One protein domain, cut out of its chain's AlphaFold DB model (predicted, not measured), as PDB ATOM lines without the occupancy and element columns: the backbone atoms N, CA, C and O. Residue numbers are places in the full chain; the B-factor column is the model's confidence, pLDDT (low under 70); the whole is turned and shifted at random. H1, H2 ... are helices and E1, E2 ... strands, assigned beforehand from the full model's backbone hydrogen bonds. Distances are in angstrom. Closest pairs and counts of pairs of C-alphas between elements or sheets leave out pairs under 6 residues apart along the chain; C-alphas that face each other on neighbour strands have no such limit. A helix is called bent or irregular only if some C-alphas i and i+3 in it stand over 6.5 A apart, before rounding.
ATOM      1  N   VAL A  53     189.690 120.866 156.432       94.44
ATOM      2  CA  VAL A  53     188.649 119.867 156.271       94.44
ATOM      3  C   VAL A  53     187.723 119.913 157.493       94.44
ATOM      4  O   VAL A  53     188.171 119.715 158.633       94.44
ATOM      5  N   PRO A  54     186.421 120.169 157.281       93.94
ATOM      6  CA  PRO A  54     185.403 120.061 158.315       93.94
ATOM      7  C   PRO A  54     185.358 118.682 158.969       93.94
ATOM      8  O   PRO A  54     185.547 117.643 158.333       93.94
ATOM      9  N   GLY A  55     185.063 118.669 160.265       91.06
ATOM     10  CA  GLY A  55     184.770 117.448 161.001       91.06
ATOM     11  C   GLY A  55     183.578 116.665 160.431       91.06
ATOM     12  O   GLY A  55     182.677 117.262 159.837       91.06
ATOM     13  N   PRO A  56     183.509 115.338 160.644       89.44
ATOM     14  CA  PRO A  56     182.351 114.542 160.244       89.44
ATOM     15  C   PRO A  56     181.035 115.119 160.786       89.44
ATOM     16  O   PRO A  56     180.916 115.391 161.979       89.44
ATOM     17  N   GLY A  57     180.044 115.284 159.907       88.00
ATOM     18  CA  GLY A  57     178.722 115.808 160.267       88.00
ATOM     19  C   GLY A  57     178.654 117.325 160.467       88.00
ATOM     20  O   GLY A  57     177.586 117.824 160.816       88.00
ATOM     21  N   LEU A  58     179.749 118.060 160.242       90.25
ATOM     22  CA  LEU A  58     179.738 119.520 160.235       90.25
ATOM     23  C   LEU A  58     179.556 120.093 158.818       90.25
ATOM     24  O   LEU A  58     179.862 119.410 157.837       90.25
ATOM     25  N   PRO A  59     179.063 121.341 158.697       92.75
ATOM     26  CA  PRO A  59     178.915 122.019 157.417       92.75
ATOM     27  C   PRO A  59     180.226 122.113 156.625       92.75
ATOM     28  O   PRO A  59     181.304 122.324 157.171       92.75
ATOM     29  N   SER A  60     180.116 122.013 155.304       94.50
ATOM     30  CA  SER A  60     181.217 122.329 154.390       94.50
ATOM     31  C   SER A  60     181.540 123.832 154.375       94.50
ATOM     32  O   SER A  60     180.688 124.654 154.724       94.50
ATOM     33  N   LEU A  61     182.725 124.213 153.880       93.56
ATOM     34  CA  LEU A  61     183.071 125.628 153.667       93.56
ATOM     35  C   LEU A  61     182.065 126.321 152.741       93.56
ATOM     36  O   LEU A  61     181.533 127.374 153.080       93.56
ATOM     37  N   ALA A  62     181.713 125.671 151.628       93.25
ATOM     38  CA  ALA A  62     180.759 126.204 150.661       93.25
ATOM     39  C   ALA A  62     179.370 126.452 151.277       93.25
ATOM     40  O   ALA A  62     178.751 127.473 151.001       93.25
ATOM     41  N   SER A  63     178.895 125.565 152.161       92.56
ATOM     42  CA  SER A  63     177.614 125.766 152.864       92.56
ATOM     43  C   SER A  63     177.635 126.902 153.889       92.56
ATOM     44  O   SER A  63     176.572 127.354 154.300       92.56
ATOM     45  N   LEU A  64     178.821 127.356 154.297       90.31
ATOM     46  CA  LEU A  64     179.015 128.525 155.158       90.31
ATOM     47  C   LEU A  64     179.354 129.791 154.352       90.31
ATOM     48  O   LEU A  64     179.719 130.800 154.945       90.31
ATOM     49  N   ASN A  65     179.250 129.748 153.016       92.44
ATOM     50  CA  ASN A  65     179.691 130.814 152.110       92.44
ATOM     51  C   ASN A  65     181.171 131.194 152.292       92.44
ATOM     52  O   ASN A  65     181.543 132.355 152.145       92.44
ATOM     53  N   LEU A  66     182.014 130.210 152.609       91.75
ATOM     54  CA  LEU A  66     183.451 130.386 152.770       91.75
ATOM     55  C   LEU A  66     184.224 129.740 151.630       91.75
ATOM     56  O   LEU A  66     183.907 128.640 151.172       91.75
ATOM     57  N   THR A  67     185.312 130.394 151.248       92.44
ATOM     58  CA  THR A  67     186.367 129.814 150.421       92.44
ATOM     59  C   THR A  67     187.566 129.427 151.282       92.44
ATOM     60  O   THR A  67     187.736 129.919 152.398       92.44
ATOM     61  N   SER A  68     188.453 128.576 150.759       90.75
ATOM     62  CA  SER A  68     189.725 128.291 151.435       90.75
ATOM     63  C   SER A  68     190.528 129.574 151.671       90.75
ATOM     64  O   SER A  68     191.089 129.742 152.744       90.75
ATOM     65  N   ALA A  69     190.511 130.519 150.722       91.12
ATOM     66  CA  ALA A  69     191.220 131.794 150.844       91.12
ATOM     67  C   ALA A  69     190.713 132.653 152.015       91.12
ATOM     68  O   ALA A  69     191.511 133.323 152.667       91.12
ATOM     69  N   ASP A  70     189.418 132.592 152.336       91.62
ATOM     70  CA  ASP A  70     188.877 133.295 153.502       91.62
ATOM     71  C   ASP A  70     189.484 132.778 154.805       91.62
ATOM     72  O   ASP A  70     189.771 133.558 155.708       91.62
ATOM     73  N   LEU A  71     189.763 131.476 154.889       92.12
ATOM     74  CA  LEU A  71     190.374 130.875 156.073       92.12
ATOM     75  C   LEU A  71     191.828 131.310 156.283       92.12
ATOM     76  O   LEU A  71     192.321 131.217 157.407       92.12
ATOM     77  N   CYS A  72     192.496 131.819 155.247       91.50
ATOM     78  CA  CYS A  72     193.861 132.332 155.342       91.50
ATOM     79  C   CYS A  72     193.973 133.730 155.937       91.50
ATOM     80  O   CYS A  72     195.058 134.122 156.372       91.50
ATOM     81  N   LYS A  73     192.873 134.479 155.983       91.88
ATOM     82  CA  LYS A  73     192.853 135.817 156.571       91.88
ATOM     83  C   LYS A  73     193.217 135.755 158.046       91.88
ATOM     84  O   LYS A  73     192.914 134.769 158.731       91.88
ATOM     85  N   SER A  74     193.838 136.817 158.551       90.62
ATOM     86  CA  SER A  74     194.043 136.954 159.997       90.62
ATOM     87  C   SER A  74     192.693 136.859 160.730       90.62
ATOM     88  O   SER A  74     191.676 137.250 160.160       90.62
ATOM     89  N   PRO A  75     192.630 136.375 161.983       88.81
ATOM     90  CA  PRO A  75     191.377 136.319 162.740       88.81
ATOM     91  C   PRO A  75     190.608 137.645 162.785       88.81
ATOM     92  O   PRO A  75     189.382 137.653 162.807       88.81
ATOM     93  N   GLU A  76     191.316 138.771 162.812       88.75
ATOM     94  CA  GLU A  76     190.719 140.106 162.816       88.75
ATOM     95  C   GLU A  76     190.096 140.452 161.457       88.75
ATOM     96  O   GLU A  76     188.913 140.785 161.385       88.75
ATOM     97  N   GLU A  77     190.855 140.277 160.375       90.31
ATOM     98  CA  GLU A  77     190.394 140.505 159.003       90.31
ATOM     99  C   GLU A  77     189.261 139.546 158.606       90.31
ATOM    100  O   GLU A  77     188.275 139.942 157.979       90.31
ATOM    101  N   PHE A  78     189.361 138.279 159.010       91.00
ATOM    102  CA  PHE A  78     188.320 137.284 158.797       91.00
ATOM    103  C   PHE A  78     187.007 137.735 159.430       91.00
ATOM    104  O   PHE A  78     185.980 137.771 158.763       91.00
ATOM    105  N   ARG A  79     187.040 138.151 160.698       88.31
ATOM    106  CA  ARG A  79     185.849 138.630 161.407       88.31
ATOM    107  C   ARG A  79     185.246 139.871 160.762       88.31
ATOM    108  O   ARG A  79     184.028 139.930 160.625       88.31
ATOM    109  N   ALA A  80     186.083 140.823 160.352       86.88
ATOM    110  CA  ALA A  80     185.634 142.031 159.666       86.88
ATOM    111  C   ALA A  80     184.944 141.726 158.334       86.88
ATOM    112  O   ALA A  80     183.901 142.302 158.032       86.88
ATOM    113  N   THR A  81     185.485 140.778 157.569       86.94
ATOM    114  CA  THR A  81     184.903 140.383 156.280       86.94
ATOM    115  C   THR A  81     183.697 139.449 156.414       86.94
ATOM    116  O   THR A  81     182.811 139.508 155.568       86.94
ATOM    117  N   PHE A  82     183.626 138.623 157.464       83.25
ATOM    118  CA  PHE A  82     182.568 137.623 157.653       83.25
ATOM    119  C   PHE A  82     181.288 138.179 158.295       83.25
ATOM    120  O   PHE A  82     180.198 137.838 157.853       83.25
ATOM    121  N   LEU A  83     181.400 139.027 159.324       77.06
ATOM    122  CA  LEU A  83     180.240 139.605 160.026       77.06
ATOM    123  C   LEU A  83     179.713 140.891 159.356       77.06
ATOM    124  O   LEU A  83     178.593 141.329 159.605       77.06
ATOM    125  N   GLY A  84     180.516 141.527 158.499       66.88
ATOM    126  CA  GLY A  84     180.252 142.891 158.043       66.88
ATOM    127  C   GLY A  84     180.378 143.919 159.181       66.88
ATOM    128  O   GLY A  84     180.332 143.594 160.369       66.88
ATOM    129  N   GLU A  85     180.553 145.196 158.831       57.34
ATOM    130  CA  GLU A  85     180.794 146.266 159.819       57.34
ATOM    131  C   GLU A  85     179.649 146.428 160.837       57.34
ATOM    132  O   GLU A  85     179.888 146.836 161.972       57.34
ATOM    133  N   SER A  86     178.414 146.074 160.461       52.12
ATOM    134  CA  SER A  86     177.228 146.274 161.303       52.12
ATOM    135  C   SER A  86     177.083 145.237 162.421       52.12
ATOM    136  O   SER A  86     176.697 145.612 163.523       52.12
ATOM    137  N   GLU A  87     177.399 143.955 162.192       58.72
ATOM    138  CA  GLU A  87     177.346 142.951 163.271       58.72
ATOM    139  C   GLU A  87     178.545 143.064 164.212       58.72
ATOM    140  O   GLU A  87     178.435 142.673 165.367       58.72
ATOM    141  N   LEU A  88     179.679 143.630 163.784       58.34
ATOM    142  CA  LEU A  88     180.813 143.883 164.681       58.34
ATOM    143  C   LEU A  88     180.490 144.892 165.793       58.34
ATOM    144  O   LEU A  88     181.072 144.795 166.872       58.34
ATOM    145  N   ALA A  89     179.587 145.842 165.531       55.78
ATOM    146  CA  ALA A  89     179.164 146.852 166.499       55.78
ATOM    147  C   ALA A  89     178.180 146.297 167.548       55.78
ATOM    148  O   ALA A  89     178.240 146.706 168.706       55.78
ATOM    149  N   ASP A  90     177.324 145.343 167.161       53.34
ATOM    150  CA  ASP A  90     176.347 144.688 168.048       53.34
ATOM    151  C   ASP A  90     176.863 143.376 168.662       53.34
ATOM    152  O   ASP A  90     176.361 142.908 169.690       53.34
ATOM    153  N   ALA A  91     177.906 142.782 168.081       56.78
ATOM    154  CA  ALA A  91     178.664 141.698 168.672       56.78
ATOM    155  C   ALA A  91     179.572 142.252 169.775       56.78
ATOM    156  O   ALA A  91     180.797 142.179 169.685       56.78
ATOM    157  N   GLU A  92     178.971 142.728 170.871       53.94
ATOM    158  CA  GLU A  92     179.595 142.586 172.185       53.94
ATOM    159  C   GLU A  92     180.088 141.137 172.235       53.94
ATOM    160  O   GLU A  92     179.262 140.210 172.208       53.94
ATOM    161  N   PRO A  93     181.412 140.886 172.204       54.69
ATOM    162  CA  PRO A  93     181.890 139.527 172.215       54.69
ATOM    163  C   PRO A  93     181.385 138.982 173.538       54.69
ATOM    164  O   PRO A  93     181.860 139.409 174.591       54.69
ATOM    165  N   LYS A  94     180.404 138.068 173.508       52.91
ATOM    166  CA  LYS A  94     180.082 137.217 174.653       52.91
ATOM    167  C   LYS A  94     181.377 136.488 174.933       52.91
ATOM    168  O   LYS A  94     181.673 135.478 174.298       52.91
ATOM    169  N   LYS A  95     182.219 137.119 175.750       50.34
ATOM    170  CA  LYS A  95     183.643 136.852 175.822       50.34
ATOM    171  C   LYS A  95     183.718 135.460 176.383       50.34
ATOM    172  O   LYS A  95     183.487 135.276 177.574       50.34
ATOM    173  N   LEU A  96     183.927 134.484 175.502       52.44
ATOM    174  CA  LEU A  96     184.059 133.098 175.897       52.44
ATOM    175  C   LEU A  96     185.204 133.083 176.900       52.44
ATOM    176  O   LEU A  96     186.367 133.297 176.549       52.44
ATOM    177  N   VAL A  97     184.849 132.964 178.180       58.97
ATOM    178  CA  VAL A  97     185.834 132.993 179.244       58.97
ATOM    179  C   VAL A  97     186.573 131.684 179.113       58.97
ATOM    180  O   VAL A  97     186.026 130.599 179.309       58.97
ATOM    181  N   ARG A 110     205.917 121.824 167.150       73.38
ATOM    182  CA  ARG A 110     205.435 123.162 166.795       73.38
ATOM    183  C   ARG A 110     204.271 123.008 165.816       73.38
ATOM    184  O   ARG A 110     204.476 122.501 164.714       73.38
ATOM    185  N   LEU A 111     203.083 123.439 166.239       79.12
ATOM    186  CA  LEU A 111     201.902 123.518 165.385       79.12
ATOM    187  C   LEU A 111     202.164 124.511 164.253       79.12
ATOM    188  O   LEU A 111     202.834 125.529 164.448       79.12
ATOM    189  N   ASP A 112     201.633 124.210 163.076       86.56
ATOM    190  CA  ASP A 112     201.631 125.161 161.979       86.56
ATOM    191  C   ASP A 112     200.577 126.246 162.243       86.56
ATOM    192  O   ASP A 112     199.391 125.957 162.432       86.56
ATOM    193  N   VAL A 113     201.028 127.499 162.310       86.31
ATOM    194  CA  VAL A 113     200.174 128.633 162.681       86.31
ATOM    195  C   VAL A 113     199.104 128.879 161.620       86.31
ATOM    196  O   VAL A 113     197.959 129.134 161.987       86.31
ATOM    197  N   ALA A 114     199.430 128.735 160.332       89.19
ATOM    198  CA  ALA A 114     198.475 128.951 159.250       89.19
ATOM    199  C   ALA A 114     197.372 127.882 159.274       89.19
ATOM    200  O   ALA A 114     196.186 128.211 159.209       89.19
ATOM    201  N   LYS A 115     197.738 126.605 159.467       90.81
ATOM    202  CA  LYS A 115     196.761 125.510 159.626       90.81
ATOM    203  C   LYS A 115     195.859 125.728 160.847       90.81
ATOM    204  O   LYS A 115     194.645 125.535 160.773       90.81
ATOM    205  N   ALA A 116     196.432 126.156 161.973       89.44
ATOM    206  CA  ALA A 116     195.669 126.436 163.188       89.44
ATOM    207  C   ALA A 116     194.710 127.622 163.021       89.44
ATOM    208  O   ALA A 116     193.569 127.551 163.479       89.44
ATOM    209  N   GLN A 117     195.153 128.674 162.337       91.81
ATOM    210  CA  GLN A 117     194.351 129.853 162.034       91.81
ATOM    211  C   GLN A 117     193.174 129.523 161.114       91.81
ATOM    212  O   GLN A 117     192.048 129.913 161.415       91.81
ATOM    213  N   GLY A 118     193.392 128.733 160.060       93.00
ATOM    214  CA  GLY A 118     192.305 128.316 159.176       93.00
ATOM    215  C   GLY A 118     191.230 127.510 159.911       93.00
ATOM    216  O   GLY A 118     190.035 127.758 159.756       93.00
ATOM    217  N   CYS A 119     191.652 126.605 160.795       92.56
ATOM    218  CA  CYS A 119     190.755 125.882 161.694       92.56
ATOM    219  C   CYS A 119     189.965 126.826 162.619       92.56
ATOM    220  O   CYS A 119     188.756 126.666 162.775       92.56
ATOM    221  N   TYR A 120     190.624 127.828 163.209       92.25
ATOM    222  CA  TYR A 120     189.962 128.839 164.035       92.25
ATOM    223  C   TYR A 120     188.896 129.618 163.249       92.25
ATOM    224  O   TYR A 120     187.767 129.726 163.720       92.25
ATOM    225  N   ASN A 121     189.224 130.112 162.052       94.00
ATOM    226  CA  ASN A 121     188.302 130.884 161.215       94.00
ATOM    227  C   ASN A 121     187.075 130.051 160.814       94.00
ATOM    228  O   ASN A 121     185.942 130.520 160.903       94.00
ATOM    229  N   TYR A 122     187.278 128.775 160.478       93.56
ATOM    230  CA  TYR A 122     186.177 127.850 160.217       93.56
ATOM    231  C   TYR A 122     185.264 127.674 161.443       93.56
ATOM    232  O   TYR A 122     184.046 127.808 161.337       93.56
ATOM    233  N   LEU A 123     185.842 127.414 162.623       91.69
ATOM    234  CA  LEU A 123     185.072 127.264 163.864       91.69
ATOM    235  C   LEU A 123     184.359 128.559 164.266       91.69
ATOM    236  O   LEU A 123     183.284 128.506 164.857       91.69
ATOM    237  N   TYR A 124     184.940 129.712 163.941       90.62
ATOM    238  CA  TYR A 124     184.312 131.005 164.158       90.62
ATOM    239  C   TYR A 124     183.059 131.168 163.291       90.62
ATOM    240  O   TYR A 124     181.992 131.474 163.818       90.62
ATOM    241  N   ALA A 125     183.165 130.896 161.988       91.25
ATOM    242  CA  ALA A 125     182.032 130.965 161.065       91.25
ATOM    243  C   ALA A 125     180.947 129.922 161.340       91.25
ATOM    244  O   ALA A 125     179.774 130.151 161.055       91.25
ATOM    245  N   LEU A 126     181.321 128.786 161.933       89.81
ATOM    246  CA  LEU A 126     180.366 127.793 162.409       89.81
ATOM    247  C   LEU A 126     179.444 128.361 163.508       89.81
ATOM    248  O   LEU A 126     178.300 127.920 163.647       89.81
ATOM    249  N   GLY A 127     179.917 129.336 164.290       85.12
ATOM    250  CA  GLY A 127     179.129 130.032 165.303       85.12
ATOM    251  C   GLY A 127     178.512 129.090 166.340       85.12
ATOM    252  O   GLY A 127     179.197 128.287 166.972       85.12
ATOM    253  N   SER A 128     177.195 129.196 166.533       79.44
ATOM    254  CA  SER A 128     176.408 128.366 167.457       79.44
ATOM    255  C   SER A 128     175.766 127.141 166.795       79.44
ATOM    256  O   SER A 128     174.833 126.561 167.359       79.44
ATOM    257  N   THR A 129     176.239 126.733 165.608       80.75
ATOM    258  CA  THR A 129     175.711 125.559 164.900       80.75
ATOM    259  C   THR A 129     175.723 124.340 165.817       80.75
ATOM    260  O   THR A 129     176.754 123.949 166.370       80.75
ATOM    261  N   THR A 130     174.550 123.730 165.989       77.88
ATOM    262  CA  THR A 130     174.412 122.538 166.825       77.88
ATOM    263  C   THR A 130     175.153 121.382 166.168       77.88
ATOM    264  O   THR A 130     174.868 121.019 165.030       77.88
ATOM    265  N   CYS A 131     176.090 120.786 166.898       74.50
ATOM    266  CA  CYS A 131     176.832 119.614 166.462       74.50
ATOM    267  C   CYS A 131     176.602 118.452 167.430       74.50
ATOM    268  O   CYS A 131     176.473 118.635 168.643       74.50
ATOM    269  N   HIS A 132     176.528 117.238 166.887       79.19
ATOM    270  CA  HIS A 132     176.474 116.033 167.700       79.19
ATOM    271  C   HIS A 132     177.885 115.672 168.158       79.19
ATOM    272  O   HIS A 132     178.760 115.448 167.326       79.19
ATOM    273  N   VAL A 133     178.093 115.586 169.473       78.62
ATOM    274  CA  VAL A 133     179.364 115.154 170.062       78.62
ATOM    275  C   VAL A 133     179.132 113.851 170.826       78.62
ATOM    276  O   VAL A 133     178.500 113.887 171.888       78.62
ATOM    277  N   PRO A 134     179.604 112.695 170.320       78.00
ATOM    278  CA  PRO A 134     179.478 111.433 171.022       78.00
ATOM    279  C   PRO A 134     180.401 111.418 172.247       78.00
ATOM    280  O   PRO A 134     181.283 112.263 172.417       78.00
ATOM    281  N   THR A 135     180.227 110.420 173.110       78.31
ATOM    282  CA  THR A 135     181.023 110.262 174.339       78.31
ATOM    283  C   THR A 135     182.517 110.061 174.080       78.31
ATOM    284  O   THR A 135     183.330 110.366 174.946       78.31
ATOM    285  N   THR A 136     182.891 109.597 172.885       80.25
ATOM    286  CA  THR A 136     184.282 109.451 172.429       80.25
ATOM    287  C   THR A 136     184.902 110.760 171.930       80.25
ATOM    288  O   THR A 136     186.078 110.780 171.577       80.25
ATOM    289  N   GLY A 137     184.125 111.844 171.885       83.69
ATOM    290  CA  GLY A 137     184.525 113.131 171.330       83.69
ATOM    291  C   GLY A 137     184.289 113.253 169.824       83.69
ATOM    292  O   GLY A 137     183.877 112.318 169.136       83.69
ATOM    293  N   SER A 138     184.538 114.447 169.303       87.12
ATOM    294  CA  SER A 138     184.415 114.797 167.891       87.12
ATOM    295  C   SER A 138     185.611 115.606 167.448       87.12
ATOM    296  O   SER A 138     186.060 116.498 168.163       87.12
ATOM    297  N   ARG A 139     186.091 115.324 166.238       90.44
ATOM    298  CA  ARG A 139     187.006 116.205 165.521       90.44
ATOM    299  C   ARG A 139     186.172 117.269 164.824       90.44
ATOM    300  O   ARG A 139     185.337 116.911 164.004       90.44
ATOM    301  N   PHE A 140     186.379 118.539 165.149       91.19
ATOM    302  CA  PHE A 140     185.613 119.649 164.584       91.19
ATOM    303  C   PHE A 140     186.242 120.227 163.317       91.19
ATOM    304  O   PHE A 140     185.539 120.614 162.391       91.19
ATOM    305  N   CYS A 141     187.565 120.264 163.245       92.56
ATOM    306  CA  CYS A 141     188.281 120.639 162.032       92.56
ATOM    307  C   CYS A 141     189.641 119.955 162.027       92.56
ATOM    308  O   CYS A 141     190.160 119.581 163.087       92.56
ATOM    309  N   HIS A 142     190.214 119.798 160.841       93.06
ATOM    310  CA  HIS A 142     191.619 119.463 160.699       93.06
ATOM    311  C   HIS A 142     192.207 120.019 159.406       93.06
ATOM    312  O   HIS A 142     191.470 120.293 158.466       93.06
ATOM    313  N   SER A 143     193.526 120.157 159.337       91.50
ATOM    314  CA  SER A 143     194.204 120.369 158.059       91.50
ATOM    315  C   SER A 143     194.223 119.082 157.228       91.50
ATOM    316  O   SER A 143     194.217 117.977 157.783       91.50
ATOM    317  N   ALA A 144     194.280 119.210 155.904       82.44
ATOM    318  CA  ALA A 144     194.630 118.098 155.031       82.44
ATOM    319  C   ALA A 144     196.015 117.539 155.402       82.44
ATOM    320  O   ALA A 144     196.874 118.264 155.914       82.44
ATOM    321  N   SER A 145     196.186 116.235 155.183       69.06
ATOM    322  CA  SER A 145     197.321 115.434 155.651       69.06
ATOM    323  C   SER A 145     198.690 116.023 155.293       69.06
ATOM    324  O   SER A 145     198.893 116.462 154.163       69.06
ATOM    325  N   GLY A 146     199.659 115.944 156.208       68.25
ATOM    326  CA  GLY A 146     201.038 116.378 155.990       68.25
ATOM    327  C   GLY A 146     201.862 116.480 157.280       68.25
ATOM    328  O   GLY A 146     201.508 115.958 158.332       68.25
ATOM    329  N   SER A 147     203.013 117.154 157.222       67.62
ATOM    330  CA  SER A 147     203.760 117.485 158.443       67.62
ATOM    331  C   SER A 147     203.051 118.597 159.224       67.62
ATOM    332  O   SER A 147     202.535 119.537 158.609       67.62
ATOM    333  N   LYS A 148     203.106 118.540 160.563       77.88
ATOM    334  CA  LYS A 148     202.514 119.547 161.469       77.88
ATOM    335  C   LYS A 148     201.013 119.738 161.243       77.88
ATOM    336  O   LYS A 148     200.531 120.871 161.175       77.88
ATOM    337  N   ASP A 149     200.298 118.637 161.059       84.19
ATOM    338  CA  ASP A 149     198.850 118.694 160.960       84.19
ATOM    339  C   ASP A 149     198.245 119.291 162.225       84.19
ATOM    340  O   ASP A 149     198.826 119.269 163.310       84.19
ATOM    341  N   VAL A 150     197.103 119.936 162.040       88.56
ATOM    342  CA  VAL A 150     196.358 120.552 163.127       88.56
ATOM    343  C   VAL A 150     194.982 119.939 163.117       88.56
ATOM    344  O   VAL A 150     194.319 119.946 162.085       88.56
ATOM    345  N   ALA A 151     194.533 119.445 164.262       89.94
ATOM    346  CA  ALA A 151     193.169 119.000 164.454       89.94
ATOM    347  C   ALA A 151     192.617 119.525 165.783       89.94
ATOM    348  O   ALA A 151     193.299 119.561 166.810       89.94
ATOM    349  N   TRP A 152     191.360 119.957 165.754       87.94
ATOM    350  CA  TRP A 152     190.654 120.473 166.923       87.94
ATOM    351  C   TRP A 152     189.578 119.483 167.327       87.94
ATOM    352  O   TRP A 152     188.724 119.128 166.511       87.94
ATOM    353  N   TYR A 153     189.605 119.054 168.585       85.81
ATOM    354  CA  TYR A 153     188.671 118.076 169.124       85.81
ATOM    355  C   TYR A 153     187.875 118.661 170.279       85.81
ATOM    356  O   TYR A 153     188.389 119.453 171.066       85.81
ATOM    357  N   GLY A 154     186.638 118.206 170.435       78.75
ATOM    358  CA  GLY A 154     185.833 118.457 171.623       78.75
ATOM    359  C   GLY A 154     185.117 117.213 172.108       78.75
ATOM    360  O   GLY A 154     184.988 116.219 171.403       78.75
ATOM    361  N   THR A 155     184.642 117.281 173.342       73.69
ATOM    362  CA  THR A 155     183.882 116.221 174.007       73.69
ATOM    363  C   THR A 155     182.792 116.876 174.849       73.69
ATOM    364  O   THR A 155     182.930 118.022 175.282       73.69
ATOM    365  N   SER A 156     181.677 116.169 175.043       68.19
ATOM    366  CA  SER A 156     180.613 116.609 175.949       68.19
ATOM    367  C   SER A 156     181.158 116.789 177.376       68.19
ATOM    368  O   SER A 156     182.100 116.106 177.772       68.19
ATOM    369  N   GLY A 157     180.581 117.709 178.160       57.81
ATOM    370  CA  GLY A 157     181.107 118.172 179.460       57.81
ATOM    371  C   GLY A 157     181.286 117.113 180.563       57.81
ATOM    372  O   GLY A 157     181.789 117.435 181.634       57.81
ATOM    373  N   ASN A 158     180.918 115.860 180.299       58.09
ATOM    374  CA  ASN A 158     181.109 114.696 181.162       58.09
ATOM    375  C   ASN A 158     182.438 113.967 180.837       58.09
ATOM    376  O   ASN A 158     182.841 113.056 181.556       58.09
ATOM    377  N   GLY A 159     183.096 114.351 179.735       47.03
ATOM    378  CA  GLY A 159     184.365 113.841 179.226       47.03
ATOM    379  C   GLY A 159     185.434 114.937 179.222       47.03
ATOM    380  O   GLY A 159     185.554 115.707 178.280       47.03
ATOM    381  N   TRP A 160     186.154 115.004 180.333       45.16
ATOM    382  CA  TRP A 160     187.485 115.527 180.682       45.16
ATOM    383  C   TRP A 160     188.332 116.503 179.827       45.16
ATOM    384  O   TRP A 160     189.242 117.065 180.431       45.16
ATOM    385  N   SER A 161     188.115 116.806 178.537       53.03
ATOM    386  CA  SER A 161     188.944 117.835 177.850       53.03
ATOM    387  C   SER A 161     188.588 118.119 176.387       53.03
ATOM    388  O   SER A 161     188.631 117.212 175.562       53.03
ATOM    389  N   THR A 162     188.429 119.391 176.018       52.78
ATOM    390  CA  THR A 162     188.652 119.865 174.637       52.78
ATOM    391  C   THR A 162     190.165 119.904 174.398       52.78
ATOM    392  O   THR A 162     190.874 120.549 175.172       52.78
ATOM    393  N   GLN A 163     190.682 119.204 173.387       52.69
ATOM    394  CA  GLN A 163     192.120 119.168 173.081       52.69
ATOM    395  C   GLN A 163     192.348 119.525 171.611       52.69
ATOM    396  O   GLN A 163     191.615 119.072 170.735       52.69
ATOM    397  N   SER A 164     193.372 120.327 171.330       49.50
ATOM    398  CA  SER A 164     193.970 120.406 170.000       49.50
ATOM    399  C   SER A 164     195.120 119.406 169.951       49.50
ATOM    400  O   SER A 164     196.004 119.439 170.810       49.50
ATOM    401  N   THR A 165     195.105 118.496 168.982       53.25
ATOM    402  CA  THR A 165     196.216 117.563 168.754       53.25
ATOM    403  C   THR A 165     196.711 117.697 167.323       53.25
ATOM    404  O   THR A 165     195.988 118.171 166.444       53.25
ATOM    405  N   TRP A 166     197.967 117.319 167.124       46.50
ATOM    406  CA  TRP A 166     198.630 117.242 165.828       46.50
ATOM    407  C   TRP A 166     198.474 115.852 165.215       46.50
ATOM    408  O   TRP A 166     198.310 114.885 165.998       46.50
TER     409      TRP A 166
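Overview. This is residues 53 to 97 and 110 to 166 of the 166 residues of an uncharacterized protein of Coprinopsis cinerea (strain Okayama-7 / 130 / ATCC MYA-4618 / FGSC 9003) (UniProt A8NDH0). A small antiparallel sheet, in the order E1 E2 E3, is a wall with helix H3 over one face; H1 and kinked H2 pack on H3. Mixed helices and strands, H1 H2 H3 E1 E2 E3, hold 47 of 102 printed residues, under half. It is compact, radius of gyration of the C-alphas 14.1 A, spanning 39 by 32 by 26 A.

Along the chain. Find E1, residues 138 to 143, 15.0 A, from C-alpha 138 at (184.415, 114.797, 167.891). E2 is 151 to 154, 10.3 A; E3, 163 to 165, 6.2 A, ends at (196.216, 117.563, 168.754). H3 is 113 to 126, 19.8 A; H1, 68 to 71, 5.3 A. H2, 75 to 90, 18.0 A, is irregular: C-alphas 82 and 85 are 9.1 A apart.

Arrangement. Hairpins E1-E2 and E2-E3 form a meander, each strand antiparallel neighbour of the one before: look at N 140 and O 152, 2.8 A, and N 151 and O 165, 2.9 A. H3, on the sheet in two layers, helix on one face, has height 8.5 A. Its residues 117 to 122 alone touch H1, closest C-alphas Leu 71 and Gly 118, 4.5 A. H2 touches H3 with residues 75 to 82 alone, closest C-alphas Pro 75 and Asn 121, 6.4 A. Every O i to N i+4 pair is within hydrogen-bond range in H3, 6 of 12 in H2; H1 is too short.

Size, cuts and confidence. Residues 98 to 109 are cut out, 25.2 A between C-alphas 97 and 110. H3 to E1 is a long link. pLDDT is under 70 at 84 to 97, 145 to 147 and 156 to 166.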